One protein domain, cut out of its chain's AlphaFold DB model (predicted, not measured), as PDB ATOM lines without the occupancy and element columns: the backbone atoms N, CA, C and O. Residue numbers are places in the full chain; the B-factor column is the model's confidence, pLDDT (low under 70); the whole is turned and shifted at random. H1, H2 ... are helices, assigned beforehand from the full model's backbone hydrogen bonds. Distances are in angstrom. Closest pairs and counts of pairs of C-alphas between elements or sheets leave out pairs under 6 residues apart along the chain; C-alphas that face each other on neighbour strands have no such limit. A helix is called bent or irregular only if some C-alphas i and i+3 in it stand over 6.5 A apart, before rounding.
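What this domain is: This is residues 454 to 526 of the 539 residues of an uncharacterized protein of Laccaria amethystina LaAM-08-1 (UniProt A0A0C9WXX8). The model is a loose, open V of helices: the long H1 makes one arm, H2 and H3 one after the other make the second, and the corner is at the tight link between H1 and H2. Residues 454 to 470 of H1 stick out free, while beyond H3 a long loop folds back and brings the short, irregular H4 across H3. The printed part has 73 residues with four named helices, in the order H1, H2, H3, H4, and no named strand; its class is all helix, with 57 residues in the helices. The whole is loose, with a radius of gyration of the C-alphas of 16.0 A and spans of 44 by 33 by 22 A.

Where its parts are: H1 is residues 454 to 477, 35.8 A from first to last C-alpha, and begins with C-alpha 454 at (28.384, -5.801, 83.329). It is neither bent nor irregular, but only just: C-alphas 473 and 476 are 6.3 A apart. H2 is residues 480 to 489, 14.3 A long, with C-alpha 480 at (60.828, -13.182, 68.828). H3 is residues 491 to 507, 24.4 A long. H4 is residues 520 to 525, 10.2 A long, and ends with C-alpha 525 at (45.333, -8.777, 93.578). H4 is irregular: C-alphas 521 and 524 are 7.8 A apart.

How they stand to each other: H1 and H2 are near each other, with 7 pairs of C-alphas within 10 A, the closest at 8.4 A. H2 and H3 meet only through their link, the single residue Gly 490. H3 touches H4 with residues 496 to 503 alone, and the closest C-alphas, those of Cys 500 and Ala 525, are 5.2 A apart. The lines of H3 and H4 are about perpendicular, at 79 degrees, though the line of H4 is a rough one. H1 is apart from H3 and from H4, and H2 is apart from H4. Every O i to N i+4 pair is within hydrogen-bond range in H2 and H3; in H1 18 of 20 are, and in H4 0 of 2, beside 2 of 3 O i to N i+3 pairs.

The domain as a whole: The two C-alphas farthest apart, those of Phe 477 and Ser 516, are 44.5 A from each other. The printed part has no cut. The links from H1 to H2 and from H2 to H3 are tight; the link from H3 to H4, residues 508 to 519, is long, and its C-alphas lie 18 to 24 A from the mean of all C-alphas. Residues 508 to 513 of this link stand free. The mean pLDDT of the printed part is 82.4, and residues 510 to 523 are under 70.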
ATOM      1  N   GLU A 454      28.386  -4.488  83.978       88.44
ATOM      2  CA  GLU A 454      28.384  -5.801  83.329       88.44
ATOM      3  C   GLU A 454      28.758  -5.687  81.848       88.44
ATOM      4  O   GLU A 454      29.629  -6.417  81.383       88.44
ATOM      5  N   GLU A 455      28.181  -4.730  81.119       87.56
ATOM      6  CA  GLU A 455      28.509  -4.470  79.711       87.56
ATOM      7  C   GLU A 455      29.960  -4.011  79.520       87.56
ATOM      8  O   GLU A 455      30.616  -4.419  78.559       87.56
ATOM      9  N   ALA A 456      30.482  -3.184  80.432       84.50
ATOM     10  CA  ALA A 456      31.885  -2.782  80.429       84.50
ATOM     11  C   ALA A 456      32.809  -3.984  80.699       84.50
ATOM     12  O   ALA A 456      33.730  -4.237  79.925       84.50
ATOM     13  N   MET A 457      32.522  -4.779  81.734       86.94
ATOM     14  CA  MET A 457      33.313  -5.962  82.087       86.94
ATOM     15  C   MET A 457      33.298  -7.025  80.976       86.94
ATOM     16  O   MET A 457      34.335  -7.598  80.653       86.94
ATOM     17  N   VAL A 458      32.142  -7.269  80.349       91.50
ATOM     18  CA  VAL A 458      32.011  -8.201  79.216       91.50
ATOM     19  C   VAL A 458      32.779  -7.703  77.989       91.50
ATOM     20  O   VAL A 458      33.402  -8.515  77.305       91.50
ATOM     21  N   ALA A 459      32.799  -6.393  77.720       89.75
ATOM     22  CA  ALA A 459      33.592  -5.833  76.625       89.75
ATOM     23  C   ALA A 459      35.100  -6.086  76.814       89.75
ATOM     24  O   ALA A 459      35.745  -6.577  75.888       89.75
ATOM     25  N   GLU A 460      35.638  -5.847  78.014       91.19
ATOM     26  CA  GLU A 460      37.052  -6.119  78.324       91.19
ATOM     27  C   GLU A 460      37.383  -7.622  78.276       91.19
ATOM     28  O   GLU A 460      38.405  -8.024  77.717       91.19
ATOM     29  N   ILE A 461      36.497  -8.487  78.789       91.69
ATOM     30  CA  ILE A 461      36.661  -9.950  78.707       91.69
ATOM     31  C   ILE A 461      36.703 -10.424  77.247       91.69
ATOM     32  O   ILE A 461      37.531 -11.273  76.903       91.69
ATOM     33  N   ASN A 462      35.842  -9.878  76.384       93.12
ATOM     34  CA  ASN A 462      35.818 -10.212  74.961       93.12
ATOM     35  C   ASN A 462      37.106  -9.758  74.263       93.12
ATOM     36  O   ASN A 462      37.718 -10.565  73.565       93.12
ATOM     37  N   LEU A 463      37.563  -8.526  74.517       92.75
ATOM     38  CA  LEU A 463      38.813  -7.991  73.968       92.75
ATOM     39  C   LEU A 463      40.022  -8.857  74.356       92.75
ATOM     40  O   LEU A 463      40.802  -9.258  73.494       92.75
ATOM     41  N   ILE A 464      40.147  -9.218  75.638       94.38
ATOM     42  CA  ILE A 464      41.219 -10.099  76.132       94.38
ATOM     43  C   ILE A 464      41.132 -11.493  75.486       94.38
ATOM     44  O   ILE A 464      42.160 -12.088  75.157       94.38
ATOM     45  N   SER A 465      39.922 -12.019  75.282       94.81
ATOM     46  CA  SER A 465      39.701 -13.344  74.686       94.81
ATOM     47  C   SER A 465      40.037 -13.380  73.192       94.81
ATOM     48  O   SER A 465      40.688 -14.321  72.729       94.81
ATOM     49  N   GLU A 466      39.645 -12.350  72.441       94.69
ATOM     50  CA  GLU A 466      39.980 -12.185  71.024       94.69
ATOM     51  C   GLU A 466      41.487 -11.963  70.842       94.69
ATOM     52  O   GLU A 466      42.120 -12.661  70.049       94.69
ATOM     53  N   PHE A 467      42.098 -11.104  71.665       94.31
ATOM     54  CA  PHE A 467      43.545 -10.897  71.683       94.31
ATOM     55  C   PHE A 467      44.310 -12.192  71.996       94.31
ATOM     56  O   PHE A 467      45.256 -12.541  71.289       94.31
ATOM     57  N   ALA A 468      43.869 -12.975  72.987       94.81
ATOM     58  CA  ALA A 468      44.461 -14.278  73.296       94.81
ATOM     59  C   ALA A 468      44.292 -15.301  72.154       94.81
ATOM     60  O   ALA A 468      45.152 -16.167  71.975       94.81
ATOM     61  N   SER A 469      43.215 -15.210  71.366       94.25
ATOM     62  CA  SER A 469      43.036 -15.996  70.138       94.25
ATOM     63  C   SER A 469      44.032 -15.568  69.052       94.25
ATOM     64  O   SER A 469      44.728 -16.411  68.480       94.25
ATOM     65  N   GLY A 470      44.191 -14.256  68.846       93.88
ATOM     66  CA  GLY A 470      45.198 -13.681  67.954       93.88
ATOM     67  C   GLY A 470      46.616 -14.117  68.322       93.88
ATOM     68  O   GLY A 470      47.342 -14.629  67.474       93.88
ATOM     69  N   LEU A 471      46.996 -14.030  69.601       93.19
ATOM     70  CA  LEU A 471      48.306 -14.485  70.081       93.19
ATOM     71  C   LEU A 471      48.550 -15.977  69.812       93.19
ATOM     72  O   LEU A 471      49.653 -16.335  69.407       93.19
ATOM     73  N   LYS A 472      47.540 -16.849  69.962       93.31
ATOM     74  CA  LYS A 472      47.661 -18.275  69.596       93.31
ATOM     75  C   LYS A 472      47.944 -18.468  68.106       93.31
ATOM     76  O   LYS A 472      48.748 -19.329  67.765       93.31
ATOM     77  N   HIS A 473      47.326 -17.668  67.236       93.12
ATOM     78  CA  HIS A 473      47.635 -17.672  65.806       93.12
ATOM     79  C   HIS A 473      49.072 -17.192  65.537       93.12
ATOM     80  O   HIS A 473      49.763 -17.778  64.707       93.12
ATOM     81  N   GLN A 474      49.566 -16.194  66.282       92.12
ATOM     82  CA  GLN A 474      50.929 -15.677  66.108       92.12
ATOM     83  C   GLN A 474      52.039 -16.686  66.467       92.12
ATOM     84  O   GLN A 474      53.133 -16.614  65.905       92.12
ATOM     85  N   VAL A 475      51.772 -17.677  67.333       91.88
ATOM     86  CA  VAL A 475      52.757 -18.711  67.735       91.88
ATOM     87  C   VAL A 475      53.372 -19.446  66.535       91.88
ATOM     88  O   VAL A 475      54.539 -19.838  66.593       91.88
ATOM     89  N   GLN A 476      52.632 -19.614  65.431       92.62
ATOM     90  CA  GLN A 476      53.131 -20.331  64.252       92.62
ATOM     91  C   GLN A 476      54.297 -19.619  63.546       92.62
ATOM     92  O   GLN A 476      55.146 -20.290  62.963       92.62
ATOM     93  N   PHE A 477      54.368 -18.283  63.621       92.12
ATOM     94  CA  PHE A 477      55.401 -17.493  62.942       92.12
ATOM     95  C   PHE A 477      56.723 -17.444  63.718       92.12
ATOM     96  O   PHE A 477      57.749 -17.102  63.140       92.12
ATOM     97  N   ARG A 478      56.711 -17.816  65.010       86.62
ATOM     98  CA  ARG A 478      57.888 -17.852  65.903       86.62
ATOM     99  C   ARG A 478      58.685 -16.535  65.956       86.62
ATOM    100  O   ARG A 478      59.891 -16.555  66.182       86.62
ATOM    101  N   ASP A 479      58.012 -15.400  65.772       92.44
ATOM    102  CA  ASP A 479      58.649 -14.083  65.809       92.44
ATOM    103  C   ASP A 479      58.997 -13.669  67.250       92.44
ATOM    104  O   ASP A 479      58.126 -13.391  68.083       92.44
ATOM    105  N   GLN A 480      60.299 -13.604  67.534       90.12
ATOM    106  CA  GLN A 480      60.828 -13.182  68.828       90.12
ATOM    107  C   GLN A 480      60.589 -11.687  69.102       90.12
ATOM    108  O   GLN A 480      60.440 -11.306  70.263       90.12
ATOM    109  N   ARG A 481      60.493 -10.836  68.069       90.31
ATOM    110  CA  ARG A 481      60.212  -9.400  68.232       90.31
ATOM    111  C   ARG A 481      58.803  -9.197  68.785       90.31
ATOM    112  O   ARG A 481      58.640  -8.479  69.768       90.31
ATOM    113  N   MET A 482      57.811  -9.905  68.239       90.94
ATOM    114  CA  MET A 482      56.435  -9.890  68.755       90.94
ATOM    115  C   MET A 482      56.358 -10.374  70.214       90.94
ATOM    116  O   MET A 482      55.643  -9.784  71.025       90.94
ATOM    117  N   LEU A 483      57.125 -11.410  70.580       90.75
ATOM    118  CA  LEU A 483      57.200 -11.882  71.967       90.75
ATOM    119  C   LEU A 483      57.825 -10.834  72.904       90.75
ATOM    120  O   LEU A 483      57.305 -10.618  73.998       90.75
ATOM    121  N   ASN A 484      58.894 -10.158  72.476       90.50
ATOM    122  CA  ASN A 484      59.548  -9.108  73.258       90.50
ATOM    123  C   ASN A 484      58.625  -7.889  73.456       90.50
ATOM    124  O   ASN A 484      58.491  -7.406  74.579       90.50
ATOM    125  N   THR A 485      57.928  -7.436  72.405       90.25
ATOM    126  CA  THR A 485      56.919  -6.362  72.487       90.25
ATOM    127  C   THR A 485      55.800  -6.732  73.461       90.25
ATOM    128  O   THR A 485      55.508  -5.970  74.381       90.25
ATOM    129  N   LEU A 486      55.241  -7.944  73.333       92.50
ATOM    130  CA  LEU A 486      54.205  -8.451  74.235       92.50
ATOM    131  C   LEU A 486      54.674  -8.476  75.697       92.50
ATOM    132  O   LEU A 486      53.920  -8.098  76.589       92.50
ATOM    133  N   GLN A 487      55.908  -8.918  75.958       91.50
ATOM    134  CA  GLN A 487      56.469  -8.965  77.311       91.50
ATOM    135  C   GLN A 487      56.726  -7.575  77.900       91.50
ATOM    136  O   GLN A 487      56.490  -7.395  79.094       91.50
ATOM    137  N   ARG A 488      57.182  -6.614  77.087       89.69
ATOM    138  CA  ARG A 488      57.456  -5.232  77.508       89.69
ATOM    139  C   ARG A 488      56.164  -4.482  77.827       89.69
ATOM    140  O   ARG A 488      55.984  -4.033  78.953       89.69
ATOM    141  N   GLU A 489      55.248  -4.398  76.868       91.56
ATOM    142  CA  GLU A 489      54.017  -3.603  76.996       91.56
ATOM    143  C   GLU A 489      52.975  -4.306  77.883       91.56
ATOM    144  O   GLU A 489      52.293  -3.675  78.687       91.56
ATOM    145  N   GLY A 490      52.921  -5.642  77.853       89.75
ATOM    146  CA  GLY A 490      52.061  -6.439  78.731       89.75
ATOM    147  C   GLY A 490      52.580  -6.617  80.164       89.75
ATOM    148  O   GLY A 490      51.903  -7.260  80.970       89.75
ATOM    149  N   ALA A 491      53.760  -6.090  80.521       89.00
ATOM    150  CA  ALA A 491      54.452  -6.417  81.774       89.00
ATOM    151  C   ALA A 491      53.592  -6.199  83.032       89.00
ATOM    152  O   ALA A 491      53.524  -7.075  83.900       89.00
ATOM    153  N   ALA A 492      52.911  -5.052  83.134       86.75
ATOM    154  CA  ALA A 492      52.052  -4.723  84.273       86.75
ATOM    155  C   ALA A 492      50.820  -5.641  84.355       86.75
ATOM    156  O   ALA A 492      50.540  -6.213  85.413       86.75
ATOM    157  N   PHE A 493      50.145  -5.863  83.223       91.44
ATOM    158  CA  PHE A 493      49.000  -6.769  83.123       91.44
ATOM    159  C   PHE A 493      49.379  -8.214  83.484       91.44
ATOM    160  O   PHE A 493      48.675  -8.870  84.252       91.44
ATOM    161  N   PHE A 494      50.532  -8.706  83.023       91.00
ATOM    162  CA  PHE A 494      51.009 -10.043  83.378       91.00
ATOM    163  C   PHE A 494      51.405 -10.172  84.852       91.00
ATOM    164  O   PHE A 494      51.207 -11.246  85.422       91.00
ATOM    165  N   ARG A 495      51.928  -9.115  85.496       89.31
ATOM    166  CA  ARG A 495      52.141  -9.105  86.957       89.31
ATOM    167  C   ARG A 495      50.811  -9.240  87.703       89.31
ATOM    168  O   ARG A 495      50.706 -10.098  88.580       89.31
ATOM    169  N   LEU A 496      49.789  -8.474  87.312       89.62
ATOM    170  CA  LEU A 496      48.441  -8.562  87.882       89.62
ATOM    171  C   LEU A 496      47.827  -9.958  87.682       89.62
ATOM    172  O   LEU A 496      47.412 -10.594  88.647       89.62
ATOM    173  N   ALA A 497      47.832 -10.479  86.452       88.75
ATOM    174  CA  ALA A 497      47.281 -11.794  86.133       88.75
ATOM    175  C   ALA A 497      47.979 -12.928  86.911       88.75
ATOM    176  O   ALA A 497      47.310 -13.817  87.442       88.75
ATOM    177  N   LYS A 498      49.315 -12.881  87.037       87.69
ATOM    178  CA  LYS A 498      50.082 -13.830  87.861       87.69
ATOM    179  C   LYS A 498      49.685 -13.743  89.336       87.69
ATOM    180  O   LYS A 498      49.421 -14.786  89.926       87.69
ATOM    181  N   ALA A 499      49.570 -12.538  89.900       85.56
ATOM    182  CA  ALA A 499      49.165 -12.338  91.293       85.56
ATOM    183  C   ALA A 499      47.738 -12.856  91.571       85.56
ATOM    184  O   ALA A 499      47.514 -13.534  92.573       85.56
ATOM    185  N   CYS A 500      46.784 -12.625  90.661       87.06
ATOM    186  CA  CYS A 500      45.425 -13.173  90.758       87.06
ATOM    187  C   CYS A 500      45.420 -14.713  90.732       87.06
ATOM    188  O   CYS A 500      44.825 -15.347  91.605       87.06
ATOM    189  N   MET A 501      46.138 -15.324  89.781       85.25
ATOM    190  CA  MET A 501      46.250 -16.786  89.689       85.25
ATOM    191  C   MET A 501      46.998 -17.403  90.877       85.25
ATOM    192  O   MET A 501      46.714 -18.532  91.274       85.25
ATOM    193  N   GLU A 502      47.968 -16.693  91.447       83.62
ATOM    194  CA  GLU A 502      48.692 -17.136  92.632       83.62
ATOM    195  C   GLU A 502      47.827 -17.051  93.895       83.62
ATOM    196  O   GLU A 502      47.804 -18.006  94.672       83.62
ATOM    197  N   LYS A 503      47.037 -15.980  94.060       82.19
ATOM    198  CA  LYS A 503      46.016 -15.870  95.114       82.19
ATOM    199  C   LYS A 503      45.036 -17.046  95.062       82.19
ATOM    200  O   LYS A 503      44.772 -17.664  96.089       82.19
ATOM    201  N   GLU A 504      44.573 -17.413  93.866       82.44
ATOM    202  CA  GLU A 504      43.693 -18.570  93.652       82.44
ATOM    203  C   GLU A 504      44.366 -19.906  94.002       82.44
ATOM    204  O   GLU A 504      43.810 -20.692  94.767       82.44
ATOM    205  N   LYS A 505      45.597 -20.147  93.532       81.19
ATOM    206  CA  LYS A 505      46.371 -21.351  93.892       81.19
ATOM    207  C   LYS A 505      46.614 -21.472  95.398       81.19
ATOM    208  O   LYS A 505      46.580 -22.581  95.924       81.19
ATOM    209  N   ARG A 506      46.882 -20.354  96.083       74.88
ATOM    210  CA  ARG A 506      47.129 -20.320  97.533       74.88
ATOM    211  C   ARG A 506      45.843 -20.566  98.329       74.88
ATOM    212  O   ARG A 506      45.881 -21.362  99.258       74.88
ATOM    213  N   MET A 507      44.713 -19.962  97.946       73.06
ATOM    214  CA  MET A 507      43.417 -20.197  98.607       73.06
ATOM    215  C   MET A 507      42.884 -21.620  98.395       73.06
ATOM    216  O   MET A 507      42.304 -22.193  99.311       73.06
ATOM    217  N   ASN A 508      43.151 -22.224  97.235       73.69
ATOM    218  CA  ASN A 508      42.760 -23.605  96.934       73.69
ATOM    219  C   ASN A 508      43.755 -24.652  97.486       73.69
ATOM    220  O   ASN A 508      43.583 -25.849  97.253       73.69
ATOM    221  N   SER A 509      44.803 -24.231  98.206       73.56
ATOM    222  CA  SER A 509      45.789 -25.122  98.826       73.56
ATOM    223  C   SER A 509      45.442 -25.407 100.285       73.56
ATOM    224  O   SER A 509      45.548 -24.543 101.151       73.56
ATOM    225  N   THR A 510      45.140 -26.666 100.598       61.53
ATOM    226  CA  THR A 510      44.843 -27.139 101.965       61.53
ATOM    227  C   THR A 510      46.070 -27.183 102.894       61.53
ATOM    228  O   THR A 510      45.991 -27.734 103.991       61.53
ATOM    229  N   ARG A 511      47.238 -26.689 102.449       59.38
ATOM    230  CA  ARG A 511      48.543 -26.953 103.087       59.38
ATOM    231  C   ARG A 511      49.460 -25.723 103.201       59.38
ATOM    232  O   ARG A 511      50.677 -25.879 103.261       59.38
ATOM    233  N   GLY A 512      48.887 -24.517 103.214       58.44
ATOM    234  CA  GLY A 512      49.598 -23.245 103.412       58.44
ATOM    235  C   GLY A 512      49.183 -22.517 104.696       58.44
ATOM    236  O   GLY A 512      48.108 -22.764 105.238       58.44
ATOM    237  N   ALA A 513      50.032 -21.609 105.182       56.25
ATOM    238  CA  ALA A 513      49.683 -20.712 106.287       56.25
ATOM    239  C   ALA A 513      48.660 -19.645 105.830       56.25
ATOM    240  O   ALA A 513      48.741 -19.189 104.685       56.25
ATOM    241  N   PRO A 514      47.715 -19.220 106.693       55.25
ATOM    242  CA  PRO A 514      46.768 -18.161 106.356       55.25
ATOM    243  C   PRO A 514      47.492 -16.818 106.184       55.25
ATOM    244  O   PRO A 514      48.317 -16.430 107.010       55.25
ATOM    245  N   VAL A 515      47.175 -16.113 105.098       56.34
ATOM    246  CA  VAL A 515      47.845 -14.867 104.694       56.34
ATOM    247  C   VAL A 515      47.234 -13.663 105.418       56.34
ATOM    248  O   VAL A 515      46.015 -13.568 105.559       56.34
ATOM    249  N   SER A 516      48.076 -12.718 105.844       55.53
ATOM    250  CA  SER A 516      47.627 -11.421 106.365       55.53
ATOM    251  C   SER A 516      47.071 -10.550 105.238       55.53
ATOM    252  O   SER A 516      47.713 -10.399 104.199       55.53
ATOM    253  N   THR A 517      45.928  -9.898 105.464       50.44
ATOM    254  CA  THR A 517      45.236  -9.011 104.501       50.44
ATOM    255  C   THR A 517      46.100  -7.857 103.962       50.44
ATOM    256  O   THR A 517      45.714  -7.199 103.002       50.44
ATOM    257  N   TRP A 518      47.260  -7.603 104.578       52.97
ATOM    258  CA  TRP A 518      48.139  -6.460 104.324       52.97
ATOM    259  C   TRP A 518      49.531  -6.840 103.787       52.97
ATOM    260  O   TRP A 518      50.445  -6.017 103.799       52.97
ATOM    261  N   GLU A 519      49.736  -8.078 103.325       61.53
ATOM    262  CA  GLU A 519      51.031  -8.482 102.764       61.53
ATOM    263  C   GLU A 519      51.287  -7.801 101.405       61.53
ATOM    264  O   GLU A 519      50.512  -7.984 100.460       61.53
ATOM    265  N   LYS A 520      52.403  -7.054 101.278       57.28
ATOM    266  CA  LYS A 520      52.778  -6.302 100.056       57.28
ATOM    267  C   LYS A 520      52.735  -7.155  98.774       57.28
ATOM    268  O   LYS A 520      52.390  -6.639  97.716       57.28
ATOM    269  N   SER A 521      53.007  -8.461  98.872       57.12
ATOM    270  CA  SER A 521      52.946  -9.426  97.762       57.12
ATOM    271  C   SER A 521      51.543  -9.615  97.155       57.12
ATOM    272  O   SER A 521      51.423 -10.077  96.022       57.12
ATOM    273  N   THR A 522      50.477  -9.246  97.878       58.56
ATOM    274  CA  THR A 522      49.073  -9.434  97.461       58.56
ATOM    275  C   THR A 522      48.340  -8.141  97.095       58.56
ATOM    276  O   THR A 522      47.202  -8.208  96.626       58.56
ATOM    277  N   GLY A 523      48.979  -6.973  97.246       67.06
ATOM    278  CA  GLY A 523      48.334  -5.663  97.074       67.06
ATOM    279  C   GLY A 523      47.677  -5.457  95.703       67.06
ATOM    280  O   GLY A 523      46.549  -4.974  95.629       67.06
ATOM    281  N   SER A 524      48.320  -5.906  94.620       72.75
ATOM    282  CA  SER A 524      47.778  -5.803  93.253       72.75
ATOM    283  C   SER A 524      46.551  -6.693  93.009       72.75
ATOM    284  O   SER A 524      45.682  -6.337  92.219       72.75
ATOM    285  N   ALA A 525      46.438  -7.825  93.708       79.06
ATOM    286  CA  ALA A 525      45.333  -8.777  93.578       79.06
ATOM    287  C   ALA A 525      44.269  -8.622  94.684       79.06
ATOM    288  O   ALA A 525      43.450  -9.524  94.886       79.06
ATOM    289  N   MET A 526      44.254  -7.500  95.416       78.06
ATOM    290  CA  MET A 526      43.355  -7.275  96.557       78.06
ATOM    291  C   MET A 526      41.877  -7.482  96.183       78.06
ATOM    292  O   MET A 526      41.192  -8.287  96.818       78.06
TER     293      MET A 526